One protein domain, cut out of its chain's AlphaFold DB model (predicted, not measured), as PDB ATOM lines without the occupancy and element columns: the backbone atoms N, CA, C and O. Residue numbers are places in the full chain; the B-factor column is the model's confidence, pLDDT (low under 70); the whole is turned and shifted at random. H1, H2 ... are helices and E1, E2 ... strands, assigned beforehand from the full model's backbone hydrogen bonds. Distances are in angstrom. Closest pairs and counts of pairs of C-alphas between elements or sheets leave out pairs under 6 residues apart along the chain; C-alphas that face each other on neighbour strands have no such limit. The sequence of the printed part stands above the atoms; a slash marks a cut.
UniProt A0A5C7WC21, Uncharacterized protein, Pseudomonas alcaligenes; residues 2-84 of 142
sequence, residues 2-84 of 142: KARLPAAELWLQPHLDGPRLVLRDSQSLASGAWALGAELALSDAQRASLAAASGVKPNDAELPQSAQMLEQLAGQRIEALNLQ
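This is residues 2 to 84 of the 142 residues of an uncharacterized protein of Pseudomonas alcaligenes (UniProt A0A5C7WC21). A single strongly twisted sheet of four strands forms the body, with the short helix H2 crossing over edge strand E1 and the longer helix H1 only grazing the sheet, near Arg 20, where E2 begins. Between the helices, the long link of residues 55 to 66 folds back to E1, where residues 63 to 64 make a short antiparallel pairing with residues 11 to 12. The printed part has 83 residues, with four named strands and two named helices in the order E1, E2, E3, H1, H2, E4; the sheet order is E1, E2, E3, E4, all antiparallel, and the class is mixed, helices and strands. It is compact, with a radius of gyration of the C-alphas of 12.6 A and spans of 38 by 26 by 21 A.

In the sheet, E1, residues 8 to 13, and E2, residues 20 to 25, form a hairpin at 150 degrees between their directions, with N 11 and O 22 within hydrogen-bond range at 2.9 A. E2 and E3, residues 34 to 40, form a second hairpin at 142 degrees, with N 23 and O 38 at 2.8 A. E1, E2 and E3 are a meander, each strand the antiparallel neighbour of the one before. E4, residues 78 to 84, is antiparallel to E3 at 159 degrees, with N 37 and O 82 at 2.8 A. The edge strands E1 and E4 are apart. H2, residues 67 to 72, is on the sheet over E1 at a height of 9.1 A and runs across the strands, at 76 degrees to E1 on the local plane; the closest C-alphas of the two are those of Leu 10 and Leu 70, 5.8 A apart. H1, residues 44 to 54, only grazes the sheet; its closest C-alpha to E2 is that of Arg 47, 7.4 A from that of Arg 20. H1 and H2 are apart. In both helices every O i to N i+4 pair is within hydrogen-bond range.

E1 begins at C-alpha 8, (208.533, 200.295, 116.723), and measures 15.0 A from first to last C-alpha. E2 measures 16.1 A, E3 19.0 A and E4 16.9 A. H1 begins at C-alpha 44, (197.025, 193.013, 136.756), and measures 15.2 A; H2 measures 8.7 A. E4 ends at C-alpha 84, (198.663, 189.390, 110.771).

The two C-alphas farthest apart are those of Ser 31 and Ala 52, at 38.5 A. The printed part has no cut. The link from H1 to H2 is long, with 12 residues; those from E3 to H1 and from H2 to E4 are tight. The mean pLDDT of the printed part is 83.7, and residues 2 to 7 and 26 to 32 are under 70.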
ATOM      1  N   LYS A   2     219.003 191.947 123.783       41.97
ATOM      2  CA  LYS A   2     217.631 192.477 123.823       41.97
ATOM      3  C   LYS A   2     217.233 192.759 122.374       41.97
ATOM      4  O   LYS A   2     217.833 193.630 121.756       41.97
ATOM      5  N   ALA A   3     216.311 191.978 121.816       43.81
ATOM      6  CA  ALA A   3     215.745 192.282 120.506       43.81
ATOM      7  C   ALA A   3     215.033 193.636 120.609       43.81
ATOM      8  O   ALA A   3     214.169 193.810 121.467       43.81
ATOM      9  N   ARG A   4     215.452 194.609 119.800       49.25
ATOM     10  CA  ARG A   4     214.873 195.951 119.758       49.25
ATOM     11  C   ARG A   4     214.351 196.148 118.342       49.25
ATOM     12  O   ARG A   4     215.117 195.972 117.401       49.25
ATOM     13  N   LEU A   5     213.064 196.447 118.203       55.47
ATOM     14  CA  LEU A   5     212.479 196.849 116.927       55.47
ATOM     15  C   LEU A   5     212.902 198.312 116.690       55.47
ATOM     16  O   LEU A   5     212.510 199.173 117.482       55.47
ATOM     17  N   PRO A   6     213.765 198.607 115.703       50.97
ATOM     18  CA  PRO A   6     214.430 199.907 115.584       50.97
ATOM     19  C   PRO A   6     213.483 201.065 115.220       50.97
ATOM     20  O   PRO A   6     213.857 202.216 115.427       50.97
ATOM     21  N   ALA A   7     212.267 200.771 114.746       68.81
ATOM     22  CA  ALA A   7     211.229 201.748 114.409       68.81
ATOM     23  C   ALA A   7     209.846 201.362 114.976       68.81
ATOM     24  O   ALA A   7     208.820 201.597 114.335       68.81
ATOM     25  N   ALA A   8     209.805 200.710 116.145       78.50
ATOM     26  CA  ALA A   8     208.533 200.295 116.723       78.50
ATOM     27  C   ALA A   8     207.740 201.457 117.323       78.50
ATOM     28  O   ALA A   8     208.277 202.269 118.072       78.50
ATOM     29  N   GLU A   9     206.438 201.454 117.066       87.94
ATOM     30  CA  GLU A   9     205.466 202.325 117.715       87.94
ATOM     31  C   GLU A   9     204.743 201.568 118.826       87.94
ATOM     32  O   GLU A   9     204.452 200.375 118.701       87.94
ATOM     33  N   LEU A  10     204.429 202.262 119.917       91.62
ATOM     34  CA  LEU A  10     203.635 201.705 121.004       91.62
ATOM     35  C   LEU A  10     202.171 202.091 120.809       91.62
ATOM     36  O   LEU A  10     201.852 203.267 120.671       91.62
ATOM     37  N   TRP A  11     201.287 201.105 120.852       93.38
ATOM     38  CA  TRP A  11     199.852 201.285 120.685       93.38
ATOM     39  C   TRP A  11     199.101 200.752 121.900       93.38
ATOM     40  O   TRP A  11     199.403 199.674 122.416       93.38
ATOM     41  N   LEU A  12     198.108 201.515 122.344       94.31
ATOM     42  CA  LEU A  12     197.109 201.088 123.308       94.31
ATOM     43  C   LEU A  12     195.961 200.437 122.548       94.31
ATOM     44  O   LEU A  12     195.266 201.099 121.780       94.31
ATOM     45  N   GLN A  13     195.774 199.144 122.782       93.62
ATOM     46  CA  GLN A  13     194.705 198.362 122.186       93.62
ATOM     47  C   GLN A  13     193.638 198.070 123.245       93.62
ATOM     48  O   GLN A  13     193.933 197.396 124.241       93.62
ATOM     49  N   PRO A  14     192.400 198.549 123.057       91.56
ATOM     50  CA  PRO A  14     191.284 198.133 123.889       91.56
ATOM     51  C   PRO A  14     190.993 196.641 123.722       91.56
ATOM     52  O   PRO A  14     191.156 196.069 122.647       91.56
ATOM     53  N   HIS A  15     190.603 195.984 124.811       89.31
ATOM     54  CA  HIS A  15     190.304 194.555 124.813       89.31
ATOM     55  C   HIS A  15     189.313 194.231 125.938       89.31
ATOM     56  O   HIS A  15     189.268 194.937 126.947       89.31
ATOM     57  N   LEU A  16     188.532 193.157 125.773       84.94
ATOM     58  CA  LEU A  16     187.510 192.724 126.739       84.94
ATOM     59  C   LEU A  16     188.099 192.471 128.136       84.94
ATOM     60  O   LEU A  16     187.597 193.001 129.119       84.94
ATOM     61  N   ASP A  17     189.225 191.757 128.206       84.19
ATOM     62  CA  ASP A  17     189.971 191.489 129.453       84.19
ATOM     63  C   ASP A  17     190.830 192.672 129.960       84.19
ATOM     64  O   ASP A  17     191.750 192.500 130.761       84.19
ATOM     65  N   GLY A  18     190.567 193.885 129.472       87.12
ATOM     66  CA  GLY A  18     191.305 195.098 129.815       87.12
ATOM     67  C   GLY A  18     192.378 195.478 128.788       87.12
ATOM     68  O   GLY A  18     192.841 194.633 128.018       87.12
ATOM     69  N   PRO A  19     192.785 196.759 128.762       92.75
ATOM     70  CA  PRO A  19     193.643 197.298 127.717       92.75
ATOM     71  C   PRO A  19     195.002 196.599 127.643       92.75
ATOM     72  O   PRO A  19     195.555 196.120 128.638       92.75
ATOM     73  N   ARG A  20     195.556 196.573 126.436       94.00
ATOM     74  CA  ARG A  20     196.849 195.971 126.114       94.00
ATOM     75  C   ARG A  20     197.772 197.025 125.531       94.00
ATOM     76  O   ARG A  20     197.328 197.968 124.879       94.00
ATOM     77  N   LEU A  21     199.067 196.829 125.737       94.44
ATOM     78  CA  LEU A  21     200.104 197.611 125.081       94.44
ATOM     79  C   LEU A  21     200.800 196.737 124.051       94.44
ATOM     80  O   LEU A  21     201.290 195.656 124.378       94.44
ATOM     81  N   VAL A  22     200.830 197.204 122.809       92.88
ATOM     82  CA  VAL A  22     201.363 196.454 121.675       92.88
ATOM     83  C   VAL A  22     202.428 197.291 120.986       92.88
ATOM     84  O   VAL A  22     202.167 198.409 120.552       92.88
ATOM     85  N   LEU A  23     203.634 196.741 120.875       91.06
ATOM     86  CA  LEU A  23     204.681 197.279 120.017       91.06
ATOM     87  C   LEU A  23     204.426 196.821 118.588       91.06
ATOM     88  O   LEU A  23     204.356 195.618 118.342       91.06
ATOM     89  N   ARG A  24     204.310 197.749 117.647       87.06
ATOM     90  CA  ARG A  24     204.143 197.441 116.226       87.06
ATOM     91  C   ARG A  24     205.366 197.866 115.463       87.06
ATOM     92  O   ARG A  24     205.888 198.949 115.700       87.06
ATOM     93  N   ASP A  25     205.806 197.014 114.554       76.44
ATOM     94  CA  ASP A  25     206.813 197.424 113.590       76.44
ATOM     95  C   ASP A  25     206.165 198.356 112.560       76.44
ATOM     96  O   ASP A  25     205.177 197.980 111.929       76.44
ATOM     97  N   SER A  26     206.701 199.567 112.403       62.88
ATOM     98  CA  SER A  26     206.286 200.468 111.320       62.88
ATOM     99  C   SER A  26     206.800 199.985 109.960       62.88
ATOM    100  O   SER A  26     206.235 200.327 108.922       62.88
ATOM    101  N   GLN A  27     207.844 199.149 109.953       59.91
ATOM    102  CA  GLN A  27     208.431 198.560 108.760       59.91
ATOM    103  C   GLN A  27     208.188 197.056 108.790       59.91
ATOM    104  O   GLN A  27     209.034 196.293 109.236       59.91
ATOM    105  N   SER A  28     207.000 196.647 108.338       53.88
ATOM    106  CA  SER A  28     206.610 195.264 108.023       53.88
ATOM    107  C   SER A  28     207.822 194.347 107.833       53.88
ATOM    108  O   SER A  28     208.632 194.609 106.942       53.88
ATOM    109  N   LEU A  29     207.942 193.299 108.664       52.84
ATOM    110  CA  LEU A  29     209.003 192.281 108.612       52.84
ATOM    111  C   LEU A  29     209.485 192.082 107.172       52.84
ATOM    112  O   LEU A  29     208.640 191.806 106.330       52.84
ATOM    113  N   ALA A  30     210.795 192.230 106.931       44.75
ATOM    114  CA  ALA A  30     211.544 192.417 105.669       44.75
ATOM    115  C   ALA A  30     211.010 191.861 104.318       44.75
ATOM    116  O   ALA A  30     211.526 192.235 103.270       44.75
ATOM    117  N   SER A  31     210.006 190.988 104.299       55.91
ATOM    118  CA  SER A  31     209.258 190.547 103.119       55.91
ATOM    119  C   SER A  31     207.930 191.284 102.873       55.91
ATOM    120  O   SER A  31     207.295 191.033 101.852       55.91
ATOM    121  N   GLY A  32     207.457 192.141 103.789       64.69
ATOM    122  CA  GLY A  32     206.162 192.834 103.677       64.69
ATOM    123  C   GLY A  32     204.931 191.920 103.772       64.69
ATOM    124  O   GLY A  32     203.805 192.381 103.624       64.69
ATOM    125  N   ALA A  33     205.122 190.623 104.024       80.06
ATOM    126  CA  ALA A  33     204.041 189.638 104.021       80.06
ATOM    127  C   ALA A  33     203.264 189.575 105.347       80.06
ATOM    128  O   ALA A  33     202.171 189.012 105.385       80.06
ATOM    129  N   TRP A  34     203.811 190.140 106.427       86.38
ATOM    130  CA  TRP A  34     203.229 190.065 107.767       86.38
ATOM    131  C   TRP A  34     203.363 191.390 108.512       86.38
ATOM    132  O   TRP A  34     204.453 191.961 108.582       86.38
ATOM    133  N   ALA A  35     202.271 191.825 109.138       87.56
ATOM    134  CA  ALA A  35     202.302 192.846 110.175       87.56
ATOM    135  C   ALA A  35     202.553 192.177 111.531       87.56
ATOM    136  O   ALA A  35     201.860 191.230 111.909       87.56
ATOM    137  N   LEU A  36     203.562 192.669 112.251       88.19
ATOM    138  CA  LEU A  36     203.974 192.144 113.550       88.19
ATOM    139  C   LEU A  36     203.553 193.093 114.672       88.19
ATOM    140  O   LEU A  36     203.918 194.268 114.675       88.19
ATOM    141  N   GLY A  37     202.852 192.550 115.664       90.38
ATOM    142  CA  GLY A  37     202.595 193.194 116.947       90.38
ATOM    143  C   GLY A  37     203.161 192.365 118.097       90.38
ATOM    144  O   GLY A  37     202.869 191.178 118.201       90.38
ATOM    145  N   ALA A  38     203.943 192.965 118.988       91.19
ATOM    146  CA  ALA A  38     204.406 192.338 120.218       91.19
ATOM    147  C   ALA A  38     203.629 192.896 121.411       91.19
ATOM    148  O   ALA A  38     203.762 194.065 121.765       91.19
ATOM    149  N   GLU A  39     202.817 192.051 122.033       93.31
ATOM    150  CA  GLU A  39     202.074 192.395 123.237       93.31
ATOM    151  C   GLU A  39     203.014 192.407 124.443       93.31
ATOM    152  O   GLU A  39     203.720 191.429 124.714       93.31
ATOM    153  N   LEU A  40     203.028 193.524 125.163       92.88
ATOM    154  CA  LEU A  40     203.793 193.673 126.389       92.88
ATOM    155  C   LEU A  40     203.075 192.962 127.534       92.88
ATOM    156  O   LEU A  40     201.888 193.175 127.766       92.88
ATOM    157  N   ALA A  41     203.823 192.161 128.285       91.81
ATOM    158  CA  ALA A  41     203.344 191.560 129.516       91.81
ATOM    159  C   ALA A  41     203.049 192.672 130.517       91.81
ATOM    160  O   ALA A  41     203.961 193.413 130.872       91.81
ATOM    161  N   LEU A  42     201.818 192.774 131.002       90.50
ATOM    162  CA  LEU A  42     201.444 193.695 132.074       90.50
ATOM    163  C   LEU A  42     200.936 192.888 133.263       90.50
ATOM    164  O   LEU A  42     200.178 191.935 133.081       90.50
ATOM    165  N   SER A  43     201.342 193.268 134.475       89.69
ATOM    166  CA  SER A  43     200.690 192.746 135.678       89.69
ATOM    167  C   SER A  43     199.254 193.262 135.773       89.69
ATOM    168  O   SER A  43     198.919 194.295 135.188       89.69
ATOM    169  N   ASP A  44     198.417 192.592 136.561       89.88
ATOM    170  CA  ASP A  44     197.025 193.013 136.756       89.88
ATOM    171  C   ASP A  44     196.936 194.444 137.303       89.88
ATOM    172  O   ASP A  44     196.132 195.245 136.830       89.88
ATOM    173  N   ALA A  45     197.839 194.814 138.220       90.62
ATOM    174  CA  ALA A  45     197.935 196.175 138.743       90.62
ATOM    175  C   ALA A  45     198.309 197.196 137.654       90.62
ATOM    176  O   ALA A  45     197.721 198.271 137.587       90.62
ATOM    177  N   GLN A  46     199.257 196.865 136.769       91.38
ATOM    178  CA  GLN A  46     199.623 197.737 135.647       91.38
ATOM    179  C   GLN A  46     198.464 197.892 134.656       91.38
ATOM    180  O   GLN A  46     198.212 198.997 134.181       91.38
ATOM    181  N   ARG A  47     197.743 196.804 134.369       91.12
ATOM    182  CA  ARG A  47     196.590 196.801 133.461       91.12
ATOM    183  C   ARG A  47     195.426 197.620 134.019       91.12
ATOM    184  O   ARG A  47     194.834 198.404 133.285       91.12
ATOM    185  N   ALA A  48     195.153 197.500 135.318       90.19
ATOM    186  CA  ALA A  48     194.150 198.304 136.010       90.19
ATOM    187  C   ALA A  48     194.512 199.798 136.002       90.19
ATOM    188  O   ALA A  48     193.673 200.631 135.660       90.19
ATOM    189  N   SER A  49     195.773 200.140 136.294       90.69
ATOM    190  CA  SER A  49     196.259 201.521 136.204       90.69
ATOM    191  C   SER A  49     196.150 202.080 134.786       90.69
ATOM    192  O   SER A  49     195.738 203.223 134.611       90.69
ATOM    193  N   LEU A  50     196.469 201.278 133.764       90.81
ATOM    194  CA  LEU A  50     196.330 201.674 132.363       90.81
ATOM    195  C   LEU A  50     194.865 201.922 131.988       90.81
ATOM    196  O   LEU A  50     194.569 202.921 131.335       90.81
ATOM    197  N   ALA A  51     193.945 201.058 132.423       90.38
ATOM    198  CA  ALA A  51     192.512 201.244 132.210       90.38
ATOM    199  C   ALA A  51     192.002 202.533 132.869       90.38
ATOM    200  O   ALA A  51     191.322 203.325 132.222       90.38
ATOM    201  N   ALA A  52     192.391 202.781 134.123       90.12
ATOM    202  CA  ALA A  52     191.999 203.983 134.853       90.12
ATOM    203  C   ALA A  52     192.565 205.267 134.224       90.12
ATOM    204  O   ALA A  52     191.854 206.262 134.125       90.12
ATOM    205  N   ALA A  53     193.828 205.245 133.785       89.81
ATOM    206  CA  ALA A  53     194.495 206.414 133.212       89.81
ATOM    207  C   ALA A  53     194.034 206.739 131.783       89.81
ATOM    208  O   ALA A  53     193.978 207.907 131.413       89.81
ATOM    209  N   SER A  54     193.730 205.718 130.977       87.81
ATOM    210  CA  SER A  54     193.347 205.905 129.571       87.81
ATOM    211  C   SER A  54     191.843 206.074 129.360       87.81
ATOM    212  O   SER A  54     191.439 206.678 128.372       87.81
ATOM    213  N   GLY A  55     191.010 205.536 130.259       88.56
ATOM    214  CA  GLY A  55     189.551 205.585 130.139       88.56
ATOM    215  C   GLY A  55     188.977 204.811 128.946       88.56
ATOM    216  O   GLY A  55     187.789 204.960 128.658       88.56
ATOM    217  N   VAL A  56     189.789 203.999 128.254       89.31
ATOM    218  CA  VAL A  56     189.370 203.278 127.043       89.31
ATOM    219  C   VAL A  56     188.399 202.148 127.363       89.31
ATOM    220  O   VAL A  56     188.567 201.398 128.329       89.31
ATOM    221  N   LYS A  57     187.390 201.994 126.512       88.62
ATOM    222  CA  LYS A  57     186.409 200.907 126.551       88.62
ATOM    223  C   LYS A  57     186.767 199.839 125.518       88.62
ATOM    224  O   LYS A  57     187.353 200.175 124.496       88.62
ATOM    225  N   PRO A  58     186.374 198.565 125.712       85.06
ATOM    226  CA  PRO A  58     186.801 197.450 124.858       85.06
ATOM    227  C   PRO A  58     186.575 197.599 123.345       85.06
ATOM    228  O   PRO A  58     187.275 196.943 122.584       85.06
ATOM    229  N   ASN A  59     185.630 198.441 122.921       86.06
ATOM    230  CA  ASN A  59     185.281 198.653 121.512       86.06
ATOM    231  C   ASN A  59     185.765 200.008 120.964       86.06
ATOM    232  O   ASN A  59     185.374 200.390 119.861       86.06
ATOM    233  N   ASP A  60     186.557 200.753 121.736       90.62
ATOM    234  CA  ASP A  60     187.139 202.007 121.272       90.62
ATOM    235  C   ASP A  60     188.229 201.745 120.222       90.62
ATOM    236  O   ASP A  60     188.767 200.640 120.094       90.62
ATOM    237  N   ALA A  61     188.572 202.783 119.463       88.94
ATOM    238  CA  ALA A  61     189.698 202.723 118.544       88.94
ATOM    239  C   ALA A  61     191.027 202.612 119.308       88.94
ATOM    240  O   ALA A  61     191.182 203.106 120.425       88.94
ATOM    241  N   GLU A  62     192.010 201.984 118.673       92.06
ATOM    242  CA  GLU A  62     193.364 201.914 119.208       92.06
ATOM    243  C   GLU A  62     194.043 203.286 119.174       92.06
ATOM    244  O   GLU A  62     193.835 204.072 118.246       92.06
ATOM    245  N   LEU A  63     194.883 203.565 120.174       90.06
ATOM    246  CA  LEU A  63     195.505 204.879 120.349       90.06
ATOM    247  C   LEU A  63     197.036 204.779 120.362       90.06
ATOM    248  O   LEU A  63     197.584 204.026 121.178       90.06
ATOM    249  N   PRO A  64     197.749 205.564 119.534       91.12
ATOM    250  CA  PRO A  64     199.201 205.622 119.603       91.12
ATOM    251  C   PRO A  64     199.640 206.203 120.951       91.12
ATOM    252  O   PRO A  64     199.001 207.100 121.506       91.12
ATOM    253  N   GLN A  65     200.731 205.673 121.492       91.56
ATOM    254  CA  GLN A  65     201.329 206.112 122.749       91.56
ATOM    255  C   GLN A  65     202.597 206.925 122.494       91.56
ATOM    256  O   GLN A  65     203.220 206.848 121.435       91.56
ATOM    257  N   SER A  66     202.987 207.726 123.484       88.31
ATOM    258  CA  SER A  66     204.142 208.612 123.354       88.31
ATOM    259  C   SER A  66     205.464 207.837 123.274       88.31
ATOM    260  O   SER A  66     205.630 206.772 123.878       88.31
ATOM    261  N   ALA A  67     206.455 208.422 122.593       85.25
ATOM    262  CA  ALA A  67     207.819 207.888 122.558       85.25
ATOM    263  C   ALA A  67     208.430 207.758 123.968       85.25
ATOM    264  O   ALA A  67     209.147 206.802 124.249       85.25
ATOM    265  N   GLN A  68     208.077 208.662 124.890       87.06
ATOM    266  CA  GLN A  68     208.492 208.573 126.292       87.06
ATOM    267  C   GLN A  68     207.964 207.296 126.964       87.06
ATOM    268  O   GLN A  68     208.703 206.621 127.679       87.06
ATOM    269  N   MET A  69     206.699 206.939 126.724       87.94
ATOM    270  CA  MET A  69     206.112 205.712 127.267       87.94
ATOM    271  C   MET A  69     206.759 204.463 126.654       87.94
ATOM    272  O   MET A  69     207.039 203.497 127.363       87.94
ATOM    273  N   LEU A  70     207.058 204.499 125.354       87.56
ATOM    274  CA  LEU A  70     207.819 203.449 124.678       87.56
ATOM    275  C   LEU A  70     209.199 203.237 125.324       87.56
ATOM    276  O   LEU A  70     209.585 202.098 125.588       87.56
ATOM    277  N   GLU A  71     209.935 204.310 125.616       86.00
ATOM    278  CA  GLU A  71     211.249 204.233 126.266       86.00
ATOM    279  C   GLU A  71     211.168 203.661 127.683       86.00
ATOM    280  O   GLU A  71     211.950 202.773 128.035       86.00
ATOM    281  N   GLN A  72     210.186 204.104 128.475       86.75
ATOM    282  CA  GLN A  72     209.937 203.582 129.823       86.75
ATOM    283  C   GLN A  72     209.648 202.076 129.818       86.75
ATOM    284  O   GLN A  72     210.034 201.357 130.741       86.75
ATOM    285  N   LEU A  73     209.007 201.585 128.757       87.06
ATOM    286  CA  LEU A  73     208.615 200.187 128.600       87.06
ATOM    287  C   LEU A  73     209.604 199.358 127.772       87.06
ATOM    288  O   LEU A  73     209.365 198.172 127.550       87.06
ATOM    289  N   ALA A  74     210.756 199.909 127.379       79.75
ATOM    290  CA  ALA A  74     211.753 199.197 126.575       79.75
ATOM    291  C   ALA A  74     212.337 197.944 127.269       79.75
ATOM    292  O   ALA A  74     212.935 197.080 126.622       79.75
ATOM    293  N   GLY A  75     212.203 197.844 128.595       81.88
ATOM    294  CA  GLY A  75     212.578 196.665 129.382       81.88
ATOM    295  C   GLY A  75     211.452 195.649 129.588       81.88
ATOM    296  O   GLY A  75     211.719 194.563 130.113       81.88
ATOM    297  N   GLN A  76     210.219 195.983 129.201       87.94
ATOM    298  CA  GLN A  76     209.055 195.144 129.443       87.94
ATOM    299  C   GLN A  76     209.147 193.853 128.628       87.94
ATOM    300  O   GLN A  76     209.623 193.819 127.492       87.94
ATOM    301  N   ARG A  77     208.720 192.744 129.231       89.00
ATOM    302  CA  ARG A  77     208.737 191.442 128.560       89.00
ATOM    303  C   ARG A  77     207.620 191.370 127.528       89.00
ATOM    304  O   ARG A  77     206.545 191.902 127.753       89.00
ATOM    305  N   ILE A  78     207.860 190.619 126.460       89.44
ATOM    306  CA  ILE A  78     206.825 190.248 125.493       89.44
ATOM    307  C   ILE A  78     206.044 189.046 126.044       89.44
ATOM    308  O   ILE A  78     206.650 188.031 126.417       89.44
ATOM    309  N   GLU A  79     204.720 189.179 126.104       91.38
ATOM    310  CA  GLU A  79     203.767 188.131 126.488       91.38
ATOM    311  C   GLU A  79     203.317 187.307 125.284       91.38
ATOM    312  O   GLU A  79     203.234 186.085 125.372       91.38
ATOM    313  N   ALA A  80     203.088 187.959 124.146       92.50
ATOM    314  CA  ALA A  80     202.705 187.296 122.909       92.50
ATOM    315  C   ALA A  80     203.190 188.080 121.687       92.50
ATOM    316  O   ALA A  80     203.369 189.296 121.737       92.50
ATOM    317  N   LEU A  81     203.375 187.375 120.576       92.38
ATOM    318  CA  LEU A  81     203.516 187.960 119.249       92.38
ATOM    319  C   LEU A  81     202.232 187.698 118.467       92.38
ATOM    320  O   LEU A  81     201.710 186.589 118.477       92.38
ATOM    321  N   ASN A  82     201.748 188.715 117.778       92.31
ATOM    322  CA  ASN A  82     200.596 188.683 116.899       92.31
ATOM    323  C   ASN A  82     201.102 188.950 115.481       92.31
ATOM    324  O   ASN A  82     201.690 189.998 115.216       92.31
ATOM    325  N   LEU A  83     200.903 187.990 114.588       92.19
ATOM    326  CA  LEU A  83     201.296 188.054 113.187       92.19
ATOM    327  C   LEU A  83     200.024 188.104 112.348       92.19
ATOM    328  O   LEU A  83     199.261 187.137 112.316       92.19
ATOM    329  N   GLN A  84     199.789 189.229 111.686       92.00
ATOM    330  CA  GLN A  84     198.663 189.390 110.771       92.00
ATOM    331  C   GLN A  84     199.166 189.292 109.331       92.00
ATOM    332  O   GLN A  84     200.067 190.052 108.953       92.00
TER     333      GLN A  84